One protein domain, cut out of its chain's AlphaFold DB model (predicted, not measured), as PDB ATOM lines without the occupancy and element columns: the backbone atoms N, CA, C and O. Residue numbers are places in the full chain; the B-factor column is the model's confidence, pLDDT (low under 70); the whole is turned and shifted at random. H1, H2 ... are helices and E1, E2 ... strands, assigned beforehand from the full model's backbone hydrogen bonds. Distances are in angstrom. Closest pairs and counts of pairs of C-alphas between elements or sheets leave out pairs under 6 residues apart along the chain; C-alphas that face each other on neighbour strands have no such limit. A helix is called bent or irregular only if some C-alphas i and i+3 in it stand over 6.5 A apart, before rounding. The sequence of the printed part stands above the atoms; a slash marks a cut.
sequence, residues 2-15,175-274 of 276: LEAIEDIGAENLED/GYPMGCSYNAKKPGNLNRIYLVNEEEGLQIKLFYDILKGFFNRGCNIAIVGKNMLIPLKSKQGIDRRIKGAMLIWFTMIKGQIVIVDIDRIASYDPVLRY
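This is residues 2 to 15 and 175 to 274 of the 276 residues of an uncharacterized protein of Firmicutes bacterium CAG:24 (UniProt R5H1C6). A twisted sheet of four strands has helices H3 and H1 over one face, and the long hairpin of E3 and E4 runs lengthwise through the model. H2 packs on H3 away from the sheet, while the long loop of residues 175 to 197 lies towards one end of the length and the small helix H4 towards the other. The printed part has 114 residues, with four named helices and four named strands in the order H1, H2, H3, E1, E2, E3, E4, H4; the class is mixed, helices and strands. The sheet's order is E2, E1, E3, E4, all antiparallel. The whole is compact, with a radius of gyration of the C-alphas of 14.6 A, yet elongated, spanning 49 by 27 by 26 A.

H1, residues 2 to 8, touches H3, residues 198 to 215, whose residues 203 to 207 alone take part; the closest C-alphas, of Ile 5 and Phe 207, are 7.1 A apart. H2, residues 10 to 15, touches residues 203 to 210 of H3 alone, at a steep tilt of 46 degrees, with the C-alphas of Leu 13 and Leu 206 closest at 6.0 A. H1 and H3 are on the same face of the sheet of E1, residues 219 to 225, E2, residues 228 to 233, E3, residues 242 to 253, and E4, residues 256 to 268, an arrangement in two layers, helices on one face of a sheet. H1 has a height over the sheet of 8.6 A. The closest C-alphas of H3 and E4, of Lys 212 and Ile 257, are 6.1 A apart. E1 and E2 form a hairpin, with N 230 and O 223 within hydrogen-bond range at 2.9 A. E1 and E3 are antiparallel, with N 222 and O 248 at 2.9 A. E3 and E4 form a hairpin, with N 247 and O 263 at 2.8 A. H4, residues 270 to 273, is not on the sheet and is apart from H1, H2 and H3. Every O i to N i+4 pair is within hydrogen-bond range in H1 and H3; in H2 0 of 2 are, beside 2 of 3 O i to N i+3 pairs, and H4 is too short for an O i to N i+4 pair.

H1 begins at C-alpha 2, (-42.594, 191.032, -11.798), and is 9.9 A long. H2, 10.2 A, is irregular: C-alphas 11 and 14 are 7.0 A apart. H3 is 25.3 A, E1 17.1 A and E2 16.4 A long. E3, 29.6 A, bends by 68 degrees at residue 245, and E4, 30.6 A, bends by 69 degrees at residue 265. E4 ends at C-alpha 268, (-37.927, 170.054, -19.383). H4, 5.8 A long, ends at C-alpha 273, (-32.894, 161.778, -18.768).

The two C-alphas farthest apart, of Lys 185 and Tyr 274, are 48.8 A apart. Residues 16 to 174 are not printed, and C-alphas 15 and 175 are 24.9 A apart across this cut. Of the links printed whole, E2 to E3 is short and the others are tight. The mean pLDDT of the printed part is 84.5; residues 180 to 193 and 272 to 274 are under 70.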
ATOM      1  N   LEU A   2     -41.224 190.668 -11.378       84.00
ATOM      2  CA  LEU A   2     -42.594 191.032 -11.798       84.00
ATOM      3  C   LEU A   2     -43.221 189.939 -12.665       84.00
ATOM      4  O   LEU A   2     -44.284 189.458 -12.326       84.00
ATOM      5  N   GLU A   3     -42.478 189.423 -13.644       87.38
ATOM      6  CA  GLU A   3     -42.890 188.251 -14.438       87.38
ATOM      7  C   GLU A   3     -43.284 187.044 -13.562       87.38
ATOM      8  O   GLU A   3     -44.255 186.357 -13.836       87.38
ATOM      9  N   ALA A   4     -42.573 186.802 -12.451       90.06
ATOM     10  CA  ALA A   4     -42.881 185.687 -11.549       90.06
ATOM     11  C   ALA A   4     -44.160 185.946 -10.745       90.06
ATOM     12  O   ALA A   4     -44.899 185.018 -10.443       90.06
ATOM     13  N   ILE A   5     -44.412 187.206 -10.392       91.81
ATOM     14  CA  ILE A   5     -45.656 187.639  -9.755       91.81
ATOM     15  C   ILE A   5     -46.825 187.512 -10.739       91.81
ATOM     16  O   ILE A   5     -47.869 186.993 -10.358       91.81
ATOM     17  N   GLU A   6     -46.638 187.925 -11.992       92.38
ATOM     18  CA  GLU A   6     -47.633 187.795 -13.062       92.38
ATOM     19  C   GLU A   6     -48.001 186.328 -13.316       92.38
ATOM     20  O   GLU A   6     -49.182 185.997 -13.370       92.38
ATOM     21  N   ASP A   7     -47.011 185.434 -13.381       92.44
ATOM     22  CA  ASP A   7     -47.222 183.993 -13.568       92.44
ATOM     23  C   ASP A   7     -47.985 183.324 -12.409       92.44
ATOM     24  O   ASP A   7     -48.726 182.357 -12.623       92.44
ATOM     25  N   ILE A   8     -47.792 183.819 -11.180       93.50
ATOM     26  CA  ILE A   8     -48.503 183.351  -9.979       93.50
ATOM     27  C   ILE A   8     -49.924 183.937  -9.903       93.50
ATOM     28  O   ILE A   8     -50.825 183.282  -9.375       93.50
ATOM     29  N   GLY A   9     -50.125 185.155 -10.406       93.19
ATOM     30  CA  GLY A   9     -51.328 185.957 -10.189       93.19
ATOM     31  C   GLY A   9     -51.258 186.724  -8.865       93.19
ATOM     32  O   GLY A   9     -51.074 186.141  -7.791       93.19
ATOM     33  N   ALA A  10     -51.397 188.050  -8.931       91.94
ATOM     34  CA  ALA A  10     -51.278 188.936  -7.772       91.94
ATOM     35  C   ALA A  10     -52.304 188.608  -6.671       91.94
ATOM     36  O   ALA A  10     -51.991 188.677  -5.481       91.94
ATOM     37  N   GLU A  11     -53.500 188.179  -7.068       93.00
ATOM     38  CA  GLU A  11     -54.597 187.760  -6.200       93.00
ATOM     39  C   GLU A  11     -54.279 186.505  -5.371       93.00
ATOM     40  O   GLU A  11     -54.830 186.326  -4.285       93.00
ATOM     41  N   ASN A  12     -53.348 185.665  -5.835       95.25
ATOM     42  CA  ASN A  12     -52.981 184.416  -5.164       95.25
ATOM     43  C   ASN A  12     -51.826 184.593  -4.167       95.25
ATOM     44  O   ASN A  12     -51.621 183.747  -3.293       95.25
ATOM     45  N   LEU A  13     -51.061 185.686  -4.274       95.19
ATOM     46  CA  LEU A  13     -49.832 185.888  -3.501       95.19
ATOM     47  C   LEU A  13     -50.057 185.824  -1.990       95.19
ATOM     48  O   LEU A  13     -49.259 185.223  -1.275       95.19
ATOM     49  N   GLU A  14     -51.127 186.445  -1.499       95.50
ATOM     50  CA  GLU A  14     -51.414 186.510  -0.069       95.50
ATOM     51  C   GLU A  14     -51.702 185.124   0.524       95.50
ATOM     52  O   GLU A  14     -51.088 184.740   1.523       95.50
ATOM     53  N   ASP A  15     -52.607 184.364  -0.096       94.75
ATOM     54  CA  ASP A  15     -52.971 183.021   0.366       94.75
ATOM     55  C   ASP A  15     -51.761 182.076   0.310       94.75
ATOM     56  O   ASP A  15     -51.477 181.364   1.281       94.75
ATOM     57  N   GLY A 175     -41.278 204.268  -4.500       87.06
ATOM     58  CA  GLY A 175     -40.155 203.996  -3.613       87.06
ATOM     59  C   GLY A 175     -39.442 202.697  -3.939       87.06
ATOM     60  O   GLY A 175     -39.820 201.976  -4.855       87.06
ATOM     61  N   TYR A 176     -38.386 202.398  -3.191       85.75
ATOM     62  CA  TYR A 176     -37.730 201.098  -3.303       85.75
ATOM     63  C   TYR A 176     -38.506 200.045  -2.512       85.75
ATOM     64  O   TYR A 176     -38.794 200.312  -1.340       85.75
ATOM     65  N   PRO A 177     -38.789 198.861  -3.080       86.19
ATOM     66  CA  PRO A 177     -39.365 197.753  -2.333       86.19
ATOM     67  C   PRO A 177     -38.499 197.389  -1.116       86.19
ATOM     68  O   PRO A 177     -37.265 197.395  -1.154       86.19
ATOM     69  N   MET A 178     -39.166 197.101  -0.005       81.81
ATOM     70  CA  MET A 178     -38.578 196.717   1.274       81.81
ATOM     71  C   MET A 178     -38.591 195.198   1.437       81.81
ATOM     72  O   MET A 178     -39.451 194.507   0.907       81.81
ATOM     73  N   GLY A 179     -37.633 194.665   2.200       71.38
ATOM     74  CA  GLY A 179     -37.531 193.222   2.461       71.38
ATOM     75  C   GLY A 179     -36.872 192.411   1.337       71.38
ATOM     76  O   GLY A 179     -36.479 191.275   1.569       71.38
ATOM     77  N   CYS A 180     -36.654 193.014   0.162       68.50
ATOM     78  CA  CYS A 180     -36.003 192.385  -0.992       68.50
ATOM     79  C   CYS A 180     -34.481 192.616  -1.088       68.50
ATOM     80  O   CYS A 180     -33.852 192.290  -2.091       68.50
ATOM     81  N   SER A 181     -33.877 193.226  -0.066       63.84
ATOM     82  CA  SER A 181     -32.435 193.472   0.026       63.84
ATOM     83  C   SER A 181     -31.940 193.079   1.413       63.84
ATOM     84  O   SER A 181     -32.578 193.395   2.421       63.84
ATOM     85  N   TYR A 182     -30.760 192.453   1.491       53.06
ATOM     86  CA  TYR A 182     -30.121 192.169   2.781       53.06
ATOM     87  C   TYR A 182     -29.669 193.444   3.509       53.06
ATOM     88  O   TYR A 182     -29.337 193.399   4.697       53.06
ATOM     89  N   ASN A 183     -29.653 194.591   2.819       57.31
ATOM     90  CA  ASN A 183     -29.390 195.890   3.411       57.31
ATOM     91  C   ASN A 183     -30.595 196.820   3.253       57.31
ATOM     92  O   ASN A 183     -30.656 197.642   2.344       57.31
ATOM     93  N   ALA A 184     -31.508 196.777   4.223       52.31
ATOM     94  CA  ALA A 184     -32.638 197.702   4.264       52.31
ATOM     95  C   ALA A 184     -32.223 199.194   4.341       52.31
ATOM     96  O   ALA A 184     -33.039 200.045   4.000       52.31
ATOM     97  N   LYS A 185     -30.965 199.529   4.716       49.62
ATOM     98  CA  LYS A 185     -30.452 200.921   4.680       49.62
ATOM     99  C   LYS A 185     -30.011 201.362   3.280       49.62
ATOM    100  O   LYS A 185     -29.876 202.556   3.039       49.62
ATOM    101  N   LYS A 186     -29.719 200.411   2.388       54.72
ATOM    102  CA  LYS A 186     -29.302 200.646   0.999       54.72
ATOM    103  C   LYS A 186     -30.003 199.636   0.085       54.72
ATOM    104  O   LYS A 186     -29.332 198.771  -0.481       54.72
ATOM    105  N   PRO A 187     -31.342 199.698  -0.035       50.25
ATOM    106  CA  PRO A 187     -32.079 198.726  -0.831       50.25
ATOM    107  C   PRO A 187     -31.566 198.696  -2.278       50.25
ATOM    108  O   PRO A 187     -31.332 197.613  -2.793       50.25
ATOM    109  N   GLY A 188     -31.231 199.850  -2.869       48.12
ATOM    110  CA  GLY A 188     -30.763 199.973  -4.259       48.12
ATOM    111  C   GLY A 188     -29.366 199.428  -4.601       48.12
ATOM    112  O   GLY A 188     -28.952 199.570  -5.743       48.12
ATOM    113  N   ASN A 189     -28.622 198.830  -3.662       47.44
ATOM    114  CA  ASN A 189     -27.217 198.466  -3.906       47.44
ATOM    115  C   ASN A 189     -26.989 197.110  -4.597       47.44
ATOM    116  O   ASN A 189     -25.845 196.833  -4.936       47.44
ATOM    117  N   LEU A 190     -28.005 196.253  -4.764       50.81
ATOM    118  CA  LEU A 190     -27.767 194.845  -5.149       50.81
ATOM    119  C   LEU A 190     -28.603 194.280  -6.280       50.81
ATOM    120  O   LEU A 190     -28.389 193.141  -6.650       50.81
ATOM    121  N   ASN A 191     -29.496 195.058  -6.861       48.12
ATOM    122  CA  ASN A 191     -30.128 194.767  -8.141       48.12
ATOM    123  C   ASN A 191     -30.533 196.127  -8.711       48.12
ATOM    124  O   ASN A 191     -30.648 197.083  -7.945       48.12
ATOM    125  N   ARG A 192     -30.731 196.273 -10.024       48.62
ATOM    126  CA  ARG A 192     -31.327 197.500 -10.585       48.62
ATOM    127  C   ARG A 192     -32.743 197.651 -10.018       48.62
ATOM    128  O   ARG A 192     -33.701 197.149 -10.597       48.62
ATOM    129  N   ILE A 193     -32.868 198.254  -8.838       60.09
ATOM    130  CA  ILE A 193     -34.151 198.392  -8.164       60.09
ATOM    131  C   ILE A 193     -34.846 199.588  -8.798       60.09
ATOM    132  O   ILE A 193     -34.481 200.739  -8.565       60.09
ATOM    133  N   TYR A 194     -35.823 199.286  -9.642       74.19
ATOM    134  CA  TYR A 194     -36.771 200.260 -10.154       74.19
ATOM    135  C   TYR A 194     -37.674 200.737  -9.012       74.19
ATOM    136  O   TYR A 194     -37.889 200.042  -8.017       74.19
ATOM    137  N   LEU A 195     -38.156 201.969  -9.134       85.06
ATOM    138  CA  LEU A 195     -39.105 202.517  -8.178       85.06
ATOM    139  C   LEU A 195     -40.479 201.913  -8.446       85.06
ATOM    140  O   LEU A 195     -40.925 201.907  -9.591       85.06
ATOM    141  N   VAL A 196     -41.136 201.466  -7.384       87.44
ATOM    142  CA  VAL A 196     -42.455 200.832  -7.428       87.44
ATOM    143  C   VAL A 196     -43.457 201.630  -6.609       87.44
ATOM    144  O   VAL A 196     -43.068 202.347  -5.676       87.44
ATOM    145  N   ASN A 197     -44.731 201.525  -6.963       90.31
ATOM    146  CA  ASN A 197     -45.822 202.037  -6.138       90.31
ATOM    147  C   ASN A 197     -46.080 201.116  -4.922       90.31
ATOM    148  O   ASN A 197     -45.400 200.109  -4.719       90.31
ATOM    149  N   GLU A 198     -47.035 201.483  -4.068       89.81
ATOM    150  CA  GLU A 198     -47.340 200.732  -2.839       89.81
ATOM    151  C   GLU A 198     -47.863 199.318  -3.097       89.81
ATOM    152  O   GLU A 198     -47.513 198.395  -2.358       89.81
ATOM    153  N   GLU A 199     -48.670 199.152  -4.143       91.38
ATOM    154  CA  GLU A 199     -49.303 197.883  -4.496       91.38
ATOM    155  C   GLU A 199     -48.273 196.907  -5.071       91.38
ATOM    156  O   GLU A 199     -48.117 195.794  -4.574       91.38
ATOM    157  N   GLU A 200     -47.456 197.362  -6.019       91.12
ATOM    158  CA  GLU A 200     -46.292 196.619  -6.514       91.12
ATOM    159  C   GLU A 200     -45.322 196.279  -5.367       91.12
ATOM    160  O   GLU A 200     -44.812 195.161  -5.269       91.12
ATOM    161  N   GLY A 201     -45.087 197.222  -4.446       91.06
ATOM    162  CA  GLY A 201     -44.275 196.992  -3.254       91.06
ATOM    163  C   GLY A 201     -44.845 195.902  -2.343       91.06
ATOM    164  O   GLY A 201     -44.087 195.074  -1.829       91.06
ATOM    165  N   LEU A 202     -46.167 195.878  -2.146       93.25
ATOM    166  CA  LEU A 202     -46.857 194.838  -1.384       93.25
ATOM    167  C   LEU A 202     -46.721 193.474  -2.072       93.25
ATOM    168  O   LEU A 202     -46.345 192.506  -1.412       93.25
ATOM    169  N   GLN A 203     -46.955 193.400  -3.383       94.19
ATOM    170  CA  GLN A 203     -46.820 192.165  -4.160       94.19
ATOM    171  C   GLN A 203     -45.395 191.601  -4.082       94.19
ATOM    172  O   GLN A 203     -45.203 190.413  -3.814       94.19
ATOM    173  N   ILE A 204     -44.381 192.464  -4.206       92.38
ATOM    174  CA  ILE A 204     -42.976 192.081  -4.023       92.38
ATOM    175  C   ILE A 204     -42.738 191.557  -2.603       92.38
ATOM    176  O   ILE A 204     -42.118 190.507  -2.438       92.38
ATOM    177  N   LYS A 205     -43.248 192.234  -1.567       92.31
ATOM    178  CA  LYS A 205     -43.133 191.759  -0.179       92.31
ATOM    179  C   LYS A 205     -43.747 190.369  -0.015       92.31
ATOM    180  O   LYS A 205     -43.103 189.497   0.570       92.31
ATOM    181  N   LEU A 206     -44.960 190.148  -0.525       94.69
ATOM    182  CA  LEU A 206     -45.648 188.855  -0.440       94.69
ATOM    183  C   LEU A 206     -44.856 187.761  -1.164       94.69
ATOM    184  O   LEU A 206     -44.645 186.687  -0.604       94.69
ATOM    185  N   PHE A 207     -44.318 188.054  -2.349       94.62
ATOM    186  CA  PHE A 207     -43.446 187.127  -3.067       94.62
ATOM    187  C   PHE A 207     -42.197 186.748  -2.253       94.62
ATOM    188  O   PHE A 207     -41.855 185.570  -2.135       94.62
ATOM    189  N   TYR A 208     -41.540 187.714  -1.608       93.44
ATOM    190  CA  TYR A 208     -40.393 187.433  -0.735       93.44
ATOM    191  C   TYR A 208     -40.772 186.637   0.520       93.44
ATOM    192  O   TYR A 208     -39.983 185.802   0.974       93.44
ATOM    193  N   ASP A 209     -41.970 186.838   1.067       94.00
ATOM    194  CA  ASP A 209     -42.486 186.017   2.163       94.00
ATOM    195  C   ASP A 209     -42.723 184.565   1.741       94.00
ATOM    196  O   ASP A 209     -42.404 183.656   2.513       94.00
ATOM    197  N   ILE A 210     -43.212 184.331   0.518       95.56
ATOM    198  CA  ILE A 210     -43.341 182.987  -0.065       95.56
ATOM    199  C   ILE A 210     -41.968 182.311  -0.113       95.56
ATOM    200  O   ILE A 210     -41.794 181.226   0.452       95.56
ATOM    201  N   LEU A 211     -40.967 182.975  -0.707       95.31
ATOM    202  CA  LEU A 211     -39.600 182.447  -0.786       95.31
ATOM    203  C   LEU A 211     -39.018 182.177   0.607       95.31
ATOM    204  O   LEU A 211     -38.379 181.152   0.841       95.31
ATOM    205  N   LYS A 212     -39.285 183.055   1.578       93.56
ATOM    206  CA  LYS A 212     -38.873 182.864   2.974       93.56
ATOM    207  C   LYS A 212     -39.551 181.659   3.613       93.56
ATOM    208  O   LYS A 212     -38.912 180.901   4.346       93.56
ATOM    209  N   GLY A 213     -40.832 181.464   3.330       92.62
ATOM    210  CA  GLY A 213     -41.596 180.291   3.731       92.62
ATOM    211  C   GLY A 213     -41.014 178.992   3.175       92.62
ATOM    212  O   GLY A 213     -40.880 178.010   3.915       92.62
ATOM    213  N   PHE A 214     -40.612 179.000   1.903       95.19
ATOM    214  CA  PHE A 214     -39.921 177.887   1.250       95.19
ATOM    215  C   PHE A 214     -38.549 177.624   1.873       95.19
ATOM    216  O   PHE A 214     -38.272 176.486   2.263       95.19
ATOM    217  N   PHE A 215     -37.748 178.670   2.096       94.12
ATOM    218  CA  PHE A 215     -36.437 178.555   2.739       94.12
ATOM    219  C   PHE A 215     -36.539 177.903   4.121       94.12
ATOM    220  O   PHE A 215     -35.815 176.958   4.433       94.12
ATOM    221  N   ASN A 216     -37.513 178.323   4.933       89.94
ATOM    222  CA  ASN A 216     -37.742 177.769   6.272       89.94
ATOM    223  C   ASN A 216     -38.252 176.307   6.274       89.94
ATOM    224  O   ASN A 216     -38.363 175.691   7.344       89.94
ATOM    225  N   ARG A 217     -38.587 175.752   5.099       89.38
ATOM    226  CA  ARG A 217     -38.905 174.330   4.857       89.38
ATOM    227  C   ARG A 217     -37.748 173.565   4.196       89.38
ATOM    228  O   ARG A 217     -37.896 172.382   3.896       89.38
ATOM    229  N   GLY A 218     -36.598 174.211   4.011       92.06
ATOM    230  CA  GLY A 218     -35.407 173.628   3.396       92.06
ATOM    231  C   GLY A 218     -35.376 173.721   1.870       92.06
ATOM    232  O   GLY A 218     -34.504 173.110   1.256       92.06
ATOM    233  N   CYS A 219     -36.299 174.463   1.254       95.06
ATOM    234  CA  CYS A 219     -36.317 174.686  -0.188       95.06
ATOM    235  C   CYS A 219     -35.625 176.011  -0.520       95.06
ATOM    236  O   CYS A 219     -36.041 177.061  -0.038       95.06
ATOM    237  N   ASN A 220     -34.579 175.967  -1.339       95.06
ATOM    238  CA  ASN A 220     -33.798 177.140  -1.749       95.06
ATOM    239  C   ASN A 220     -33.890 177.423  -3.256       95.06
ATOM    240  O   ASN A 220     -33.239 178.340  -3.751       95.06
ATOM    241  N   ILE A 221     -34.700 176.649  -3.978       94.88
ATOM    242  CA  ILE A 221     -35.009 176.847  -5.392       94.88
ATOM    243  C   ILE A 221     -36.532 176.939  -5.527       94.88
ATOM    244  O   ILE A 221     -37.261 176.187  -4.877       94.88
ATOM    245  N   ALA A 222     -37.019 177.860  -6.354       95.69
ATOM    246  CA  ALA A 222     -38.426 177.966  -6.724       95.69
ATOM    247  C   ALA A 222     -38.544 177.961  -8.244       95.69
ATOM    248  O   ALA A 222     -37.888 178.752  -8.919       95.69
ATOM    249  N   ILE A 223     -39.387 177.082  -8.772       94.88
ATOM    250  CA  ILE A 223     -39.782 177.108 -10.177       94.88
ATOM    251  C   ILE A 223     -41.118 177.829 -10.260       94.88
ATOM    252  O   ILE A 223     -42.073 177.422  -9.596       94.88
ATOM    253  N   VAL A 224     -41.161 178.888 -11.057       95.25
ATOM    254  CA  VAL A 224     -42.333 179.741 -11.243       95.25
ATOM    255  C   VAL A 224     -42.692 179.765 -12.718       95.25
ATOM    256  O   VAL A 224     -41.857 180.107 -13.545       95.25
ATOM    257  N   GLY A 225     -43.913 179.385 -13.046       91.75
ATOM    258  CA  GLY A 225     -44.488 179.546 -14.375       91.75
ATOM    259  C   GLY A 225     -45.993 179.729 -14.250       91.75
ATOM    260  O   GLY A 225     -46.533 179.679 -13.142       91.75
ATOM    261  N   LYS A 226     -46.684 179.899 -15.374       89.06
ATOM    262  CA  LYS A 226     -48.136 180.103 -15.385       89.06
ATOM    263  C   LYS A 226     -48.873 179.015 -14.591       89.06
ATOM    264  O   LYS A 226     -48.822 177.840 -14.958       89.06
ATOM    265  N   ASN A 227     -49.567 179.408 -13.520       80.62
ATOM    266  CA  ASN A 227     -50.278 178.508 -12.593       80.62
ATOM    267  C   ASN A 227     -49.388 177.439 -11.924       80.62
ATOM    268  O   ASN A 227     -49.877 176.393 -11.489       80.62
ATOM    269  N   MET A 228     -48.077 177.667 -11.852       89.50
ATOM    270  CA  MET A 228     -47.111 176.696 -11.354       89.50
ATOM    271  C   MET A 228     -46.119 177.366 -10.409       89.50
ATOM    272  O   MET A 228     -45.329 178.217 -10.804       89.50
ATOM    273  N   LEU A 229     -46.105 176.906  -9.160       94.12
ATOM    274  CA  LEU A 229     -45.131 177.321  -8.160       94.12
ATOM    275  C   LEU A 229     -44.613 176.095  -7.410       94.12
ATOM    276  O   LEU A 229     -45.320 175.511  -6.589       94.12
ATOM    277  N   ILE A 230     -43.377 175.695  -7.704       93.25
ATOM    278  CA  ILE A 230     -42.782 174.466  -7.171       93.25
ATOM    279  C   ILE A 230     -41.553 174.823  -6.331       93.25
ATOM    280  O   ILE A 230     -40.531 175.231  -6.887       93.25
ATOM    281  N   PRO A 231     -41.610 174.657  -4.999       95.06
ATOM    282  CA  PRO A 231     -40.432 174.765  -4.154       95.06
ATOM    283  C   PRO A 231     -39.604 173.476  -4.217       95.06
ATOM    284  O   PRO A 231     -40.132 172.382  -4.023       95.06
ATOM    285  N   LEU A 232     -38.295 173.605  -4.411       94.06
ATOM    286  CA  LEU A 232     -37.356 172.486  -4.477       94.06
ATOM    287  C   LEU A 232     -36.240 172.633  -3.444       94.06
ATOM    288  O   LEU A 232     -35.724 173.729  -3.191       94.06
ATOM    289  N   LYS A 233     -35.845 171.502  -2.859       93.00
ATOM    290  CA  LYS A 233     -34.605 171.397  -2.085       93.00
ATOM    291  C   LYS A 233     -33.407 171.346  -3.027       93.00
ATOM    292  O   LYS A 233     -33.508 170.882  -4.162       93.00
ATOM    293  N   SER A 234     -32.242 171.754  -2.530       79.44
ATOM    294  CA  SER A 234     -30.990 171.560  -3.262       79.44
ATOM    295  C   SER A 234     -30.821 170.080  -3.625       79.44
ATOM    296  O   SER A 234     -31.001 169.211  -2.772       79.44
ATOM    297  N   LYS A 235     -30.490 169.806  -4.893       81.44
ATOM    298  CA  LYS A 235     -30.341 168.459  -5.480       81.44
ATOM    299  C   LYS A 235     -31.634 167.643  -5.622       81.44
ATOM    300  O   LYS A 235     -31.567 166.502  -6.070       81.44
ATOM    301  N   GLN A 236     -32.800 168.197  -5.285       85.88
ATOM    302  CA  GLN A 236     -34.069 167.546  -5.594       85.88
ATOM    303  C   GLN A 236     -34.280 167.550  -7.112       85.88
ATOM    304  O   GLN A 236     -34.243 168.605  -7.747       85.88
ATOM    305  N   GLY A 237     -34.478 166.366  -7.694       82.19
ATOM    306  CA  GLY A 237     -34.867 166.234  -9.094       82.19
ATOM    307  C   GLY A 237     -36.264 166.802  -9.342       82.19
ATOM    308  O   GLY A 237     -37.095 166.867  -8.437       82.19
ATOM    309  N   ILE A 238     -36.520 167.207 -10.580       87.25
ATOM    310  CA  ILE A 238     -37.850 167.612 -11.025       87.25
ATOM    311  C   ILE A 238     -38.545 166.353 -11.543       87.25
ATOM    312  O   ILE A 238     -38.011 165.669 -12.408       87.25
ATOM    313  N   ASP A 239     -39.722 166.045 -11.011       85.44
ATOM    314  CA  ASP A 239     -40.474 164.813 -11.290       85.44
ATOM    315  C   ASP A 239     -41.565 164.976 -12.359       85.44
ATOM    316  O   ASP A 239     -42.297 164.038 -12.664       85.44
ATOM    317  N   ARG A 240     -41.689 166.172 -12.939       87.38
ATOM    318  CA  ARG A 240     -42.750 166.521 -13.885       87.38
ATOM    319  C   ARG A 240     -42.228 167.330 -15.057       87.38
ATOM    320  O   ARG A 240     -41.197 167.994 -14.968       87.38
ATOM    321  N   ARG A 241     -42.982 167.303 -16.153       89.19
ATOM    322  CA  ARG A 241     -42.706 168.152 -17.311       89.19
ATOM    323  C   ARG A 241     -42.890 169.619 -16.947       89.19
ATOM    324  O   ARG A 241     -43.858 169.978 -16.281       89.19
ATOM    325  N   ILE A 242     -41.977 170.454 -17.422       90.62
ATOM    326  CA  ILE A 242     -42.053 171.910 -17.296       90.62
ATOM    327  C   ILE A 242     -41.944 172.503 -18.690       90.62
ATOM    328  O   ILE A 242     -41.101 172.088 -19.479       90.62
ATOM    329  N   LYS A 243     -42.777 173.495 -18.988       89.69
ATOM    330  CA  LYS A 243     -42.708 174.267 -20.226       89.69
ATOM    331  C   LYS A 243     -42.881 175.738 -19.885       89.69
ATOM    332  O   LYS A 243     -43.904 176.084 -19.308       89.69
ATOM    333  N   GLY A 244     -41.898 176.561 -20.243       90.06
ATOM    334  CA  GLY A 244     -41.896 178.002 -19.984       90.06
ATOM    335  C   GLY A 244     -42.001 178.343 -18.497       90.06
ATOM    336  O   GLY A 244     -43.087 178.629 -18.005       90.06
ATOM    337  N   ALA A 245     -40.877 178.312 -17.782       93.94
ATOM    338  CA  ALA A 245     -40.821 178.695 -16.373       93.94
ATOM    339  C   ALA A 245     -39.510 179.408 -16.026       93.94
ATOM    340  O   ALA A 245     -38.478 179.180 -16.655       93.94
ATOM    341  N   MET A 246     -39.534 180.225 -14.981       94.06
ATOM    342  CA  MET A 246     -38.352 180.740 -14.304       94.06
ATOM    343  C   MET A 246     -37.902 179.779 -13.210       94.06
ATOM    344  O   MET A 246     -38.712 179.281 -12.428       94.06
ATOM    345  N   LEU A 247     -36.595 179.575 -13.106       92.75
ATOM    346  CA  LEU A 247     -35.947 178.938 -11.970       92.75
ATOM    347  C   LEU A 247     -35.268 180.026 -11.142       92.75
ATOM    348  O   LEU A 247     -34.403 180.741 -11.631       92.75
ATOM    349  N   ILE A 248     -35.667 180.156  -9.883       93.56
ATOM    350  CA  ILE A 248     -35.182 181.192  -8.972       93.56
ATOM    351  C   ILE A 248     -34.403 180.510  -7.856       93.56
ATOM    352  O   ILE A 248     -34.982 179.773  -7.052       93.56
ATOM    353  N   TRP A 249     -33.103 180.785  -7.772       91.81
ATOM    354  CA  TRP A 249     -32.272 180.374  -6.645       91.81
ATOM    355  C   TRP A 249     -32.197 181.511  -5.632       91.81
ATOM    356  O   TRP A 249     -31.877 182.652  -5.963       91.81
ATOM    357  N   PHE A 250     -32.491 181.212  -4.371       92.88
ATOM    358  CA  PHE A 250     -32.443 182.176  -3.283       92.88
ATOM    359  C   PHE A 250     -31.802 181.598  -2.018       92.88
ATOM    360  O   PHE A 250     -31.732 180.390  -1.799       92.88
ATOM    361  N   THR A 251     -31.330 182.491  -1.155       92.06
ATOM    362  CA  THR A 251     -30.740 182.167   0.147       92.06
ATOM    363  C   THR A 251     -31.177 183.175   1.208       92.06
ATOM    364  O   THR A 251     -31.826 184.175   0.896       92.06
ATOM    365  N   MET A 252     -30.838 182.926   2.474       89.25
ATOM    366  CA  MET A 252     -31.136 183.828   3.584       89.25
ATOM    367  C   MET A 252     -29.858 184.472   4.127       89.25
ATOM    368  O   MET A 252     -28.973 183.793   4.638       89.25
ATOM    369  N   ILE A 253     -29.795 185.804   4.083       85.00
ATOM    370  CA  ILE A 253     -28.684 186.602   4.619       85.00
ATOM    371  C   ILE A 253     -29.251 187.576   5.649       85.00
ATOM    372  O   ILE A 253     -30.162 188.348   5.354       85.00
ATOM    373  N   LYS A 254     -28.727 187.542   6.883       79.94
ATOM    374  CA  LYS A 254     -29.169 188.416   7.994       79.94
ATOM    375  C   LYS A 254     -30.698 188.417   8.204       79.94
ATOM    376  O   LYS A 254     -31.290 189.435   8.558       79.94
ATOM    377  N   GLY A 255     -31.345 187.270   7.981       79.75
ATOM    378  CA  GLY A 255     -32.791 187.089   8.160       79.75
ATOM    379  C   GLY A 255     -33.680 187.629   7.031       79.75
ATOM    380  O   GLY A 255     -34.904 187.651   7.202       79.75
ATOM    381  N   GLN A 256     -33.088 188.051   5.909       83.62
ATOM    382  CA  GLN A 256     -33.777 188.478   4.687       83.62
ATOM    383  C   GLN A 256     -33.467 187.521   3.537       83.62
ATOM    384  O   GLN A 256     -32.372 186.956   3.479       83.62
ATOM    385  N   ILE A 257     -34.432 187.342   2.636       88.62
ATOM    386  CA  ILE A 257     -34.230 186.550   1.425       88.62
ATOM    387  C   ILE A 257     -33.436 187.368   0.411       88.62
ATOM    388  O   ILE A 257     -33.664 188.564   0.233       88.62
ATOM    389  N   VAL A 258     -32.493 186.699  -0.239       87.12
ATOM    390  CA  VAL A 258     -31.675 187.236  -1.319       87.12
ATOM    391  C   VAL A 258     -31.781 186.266  -2.481       87.12
ATOM    392  O   VAL A 258     -31.438 185.093  -2.335       87.12
ATOM    393  N   ILE A 259     -32.274 186.753  -3.616       88.38
ATOM    394  CA  ILE A 259     -32.224 186.005  -4.870       88.38
ATOM    395  C   ILE A 259     -30.770 186.022  -5.342       88.38
ATOM    396  O   ILE A 259     -30.181 187.092  -5.484       88.38
ATOM    397  N   VAL A 260     -30.201 184.831  -5.494       88.06
ATOM    398  CA  VAL A 260     -28.815 184.602  -5.908       88.06
ATOM    399  C   VAL A 260     -28.730 184.574  -7.425       88.06
ATOM    400  O   VAL A 260     -27.826 185.183  -7.985       88.06
ATOM    401  N   ASP A 261     -29.678 183.892  -8.070       86.56
ATOM    402  CA  ASP A 261     -29.700 183.725  -9.518       86.56
ATOM    403  C   ASP A 261     -31.126 183.474 -10.035       86.56
ATOM    404  O   ASP A 261     -32.002 183.014  -9.285       86.56
ATOM    405  N   ILE A 262     -31.355 183.791 -11.307       88.88
ATOM    406  CA  ILE A 262     -32.602 183.523 -12.027       88.88
ATOM    407  C   ILE A 262     -32.251 182.987 -13.414       88.88
ATOM    408  O   ILE A 262     -31.612 183.681 -14.200       88.88
ATOM    409  N   ASP A 263     -32.761 181.804 -13.736       90.00
ATOM    410  CA  ASP A 263     -32.622 181.171 -15.049       90.00
ATOM    411  C   ASP A 263     -34.003 180.842 -15.651       90.00
ATOM    412  O   ASP A 263     -35.037 180.963 -14.981       90.00
ATOM    413  N   ARG A 264     -34.048 180.434 -16.923       90.31
ATOM    414  CA  ARG A 264     -35.275 180.074 -17.643       90.31
ATOM    415  C   ARG A 264     -35.248 178.637 -18.149       90.31
ATOM    416  O   ARG A 264     -34.337 178.194 -18.837       90.31
ATOM    417  N   ILE A 265     -36.343 177.933 -17.893       90.00
ATOM    418  CA  ILE A 265     -36.636 176.604 -18.420       90.00
ATOM    419  C   ILE A 265     -37.623 176.764 -19.576       90.00
ATOM    420  O   ILE A 265     -38.821 176.956 -19.364       90.00
ATOM    421  N   ALA A 266     -37.136 176.662 -20.814       89.50
ATOM    422  CA  ALA A 266     -38.009 176.652 -21.990       89.50
ATOM    423  C   ALA A 266     -38.856 175.368 -22.043       89.50
ATOM    424  O   ALA A 266     -40.075 175.419 -22.210       89.50
ATOM    425  N   SER A 267     -38.209 174.217 -21.856       89.44
ATOM    426  CA  SER A 267     -38.842 172.902 -21.780       89.44
ATOM    427  C   SER A 267     -37.960 171.947 -20.975       89.44
ATOM    428  O   SER A 267     -36.740 171.951 -21.130       89.44
ATOM    429  N   TYR A 268     -38.572 171.125 -20.131       87.31
ATOM    430  CA  TYR A 268     -37.927 170.054 -19.383       87.31
ATOM    431  C   TYR A 268     -38.847 168.836 -19.357       87.31
ATOM    432  O   TYR A 268     -40.021 168.946 -18.999       87.31
ATOM    433  N   ASP A 269     -38.299 167.674 -19.702       88.38
ATOM    434  CA  ASP A 269     -38.962 166.383 -19.554       88.38
ATOM    435  C   ASP A 269     -38.063 165.454 -18.719       88.38
ATOM    436  O   ASP A 269     -36.953 165.134 -19.160       88.38
ATOM    437  N   PRO A 270     -38.503 165.021 -17.521       83.50
ATOM    438  CA  PRO A 270     -37.706 164.143 -16.670       83.50
ATOM    439  C   PRO A 270     -37.469 162.759 -17.285       83.50
ATOM    440  O   PRO A 270     -36.474 162.115 -16.955       83.50
ATOM    441  N   VAL A 271     -38.331 162.305 -18.204       79.94
ATOM    442  CA  VAL A 271     -38.248 160.967 -18.813       79.94
ATOM    443  C   VAL A 271     -37.103 160.885 -19.826       79.94
ATOM    444  O   VAL A 271     -36.450 159.852 -19.947       79.94
ATOM    445  N   LEU A 272     -36.769 161.994 -20.495       63.88
ATOM    446  CA  LEU A 272     -35.668 162.040 -21.465       63.88
ATOM    447  C   LEU A 272     -34.278 161.883 -20.823       63.88
ATOM    448  O   LEU A 272     -33.311 161.631 -21.539       63.88
ATOM    449  N   ARG A 273     -34.156 162.015 -19.493       53.59
ATOM    450  CA  ARG A 273     -32.894 161.778 -18.768       53.59
ATOM    451  C   ARG A 273     -32.566 160.300 -18.557       53.59
ATOM    452  O   ARG A 273     -31.403 160.006 -18.326       53.59
ATOM    453  N   TYR A 274     -33.554 159.408 -18.619       50.69
ATOM    454  CA  TYR A 274     -33.367 157.977 -18.344       50.69
ATOM    455  C   TYR A 274     -33.175 157.125 -19.609       50.69
ATOM    456  O   TYR A 274     -32.918 155.933 -19.496       50.69
TER     457      TYR A 274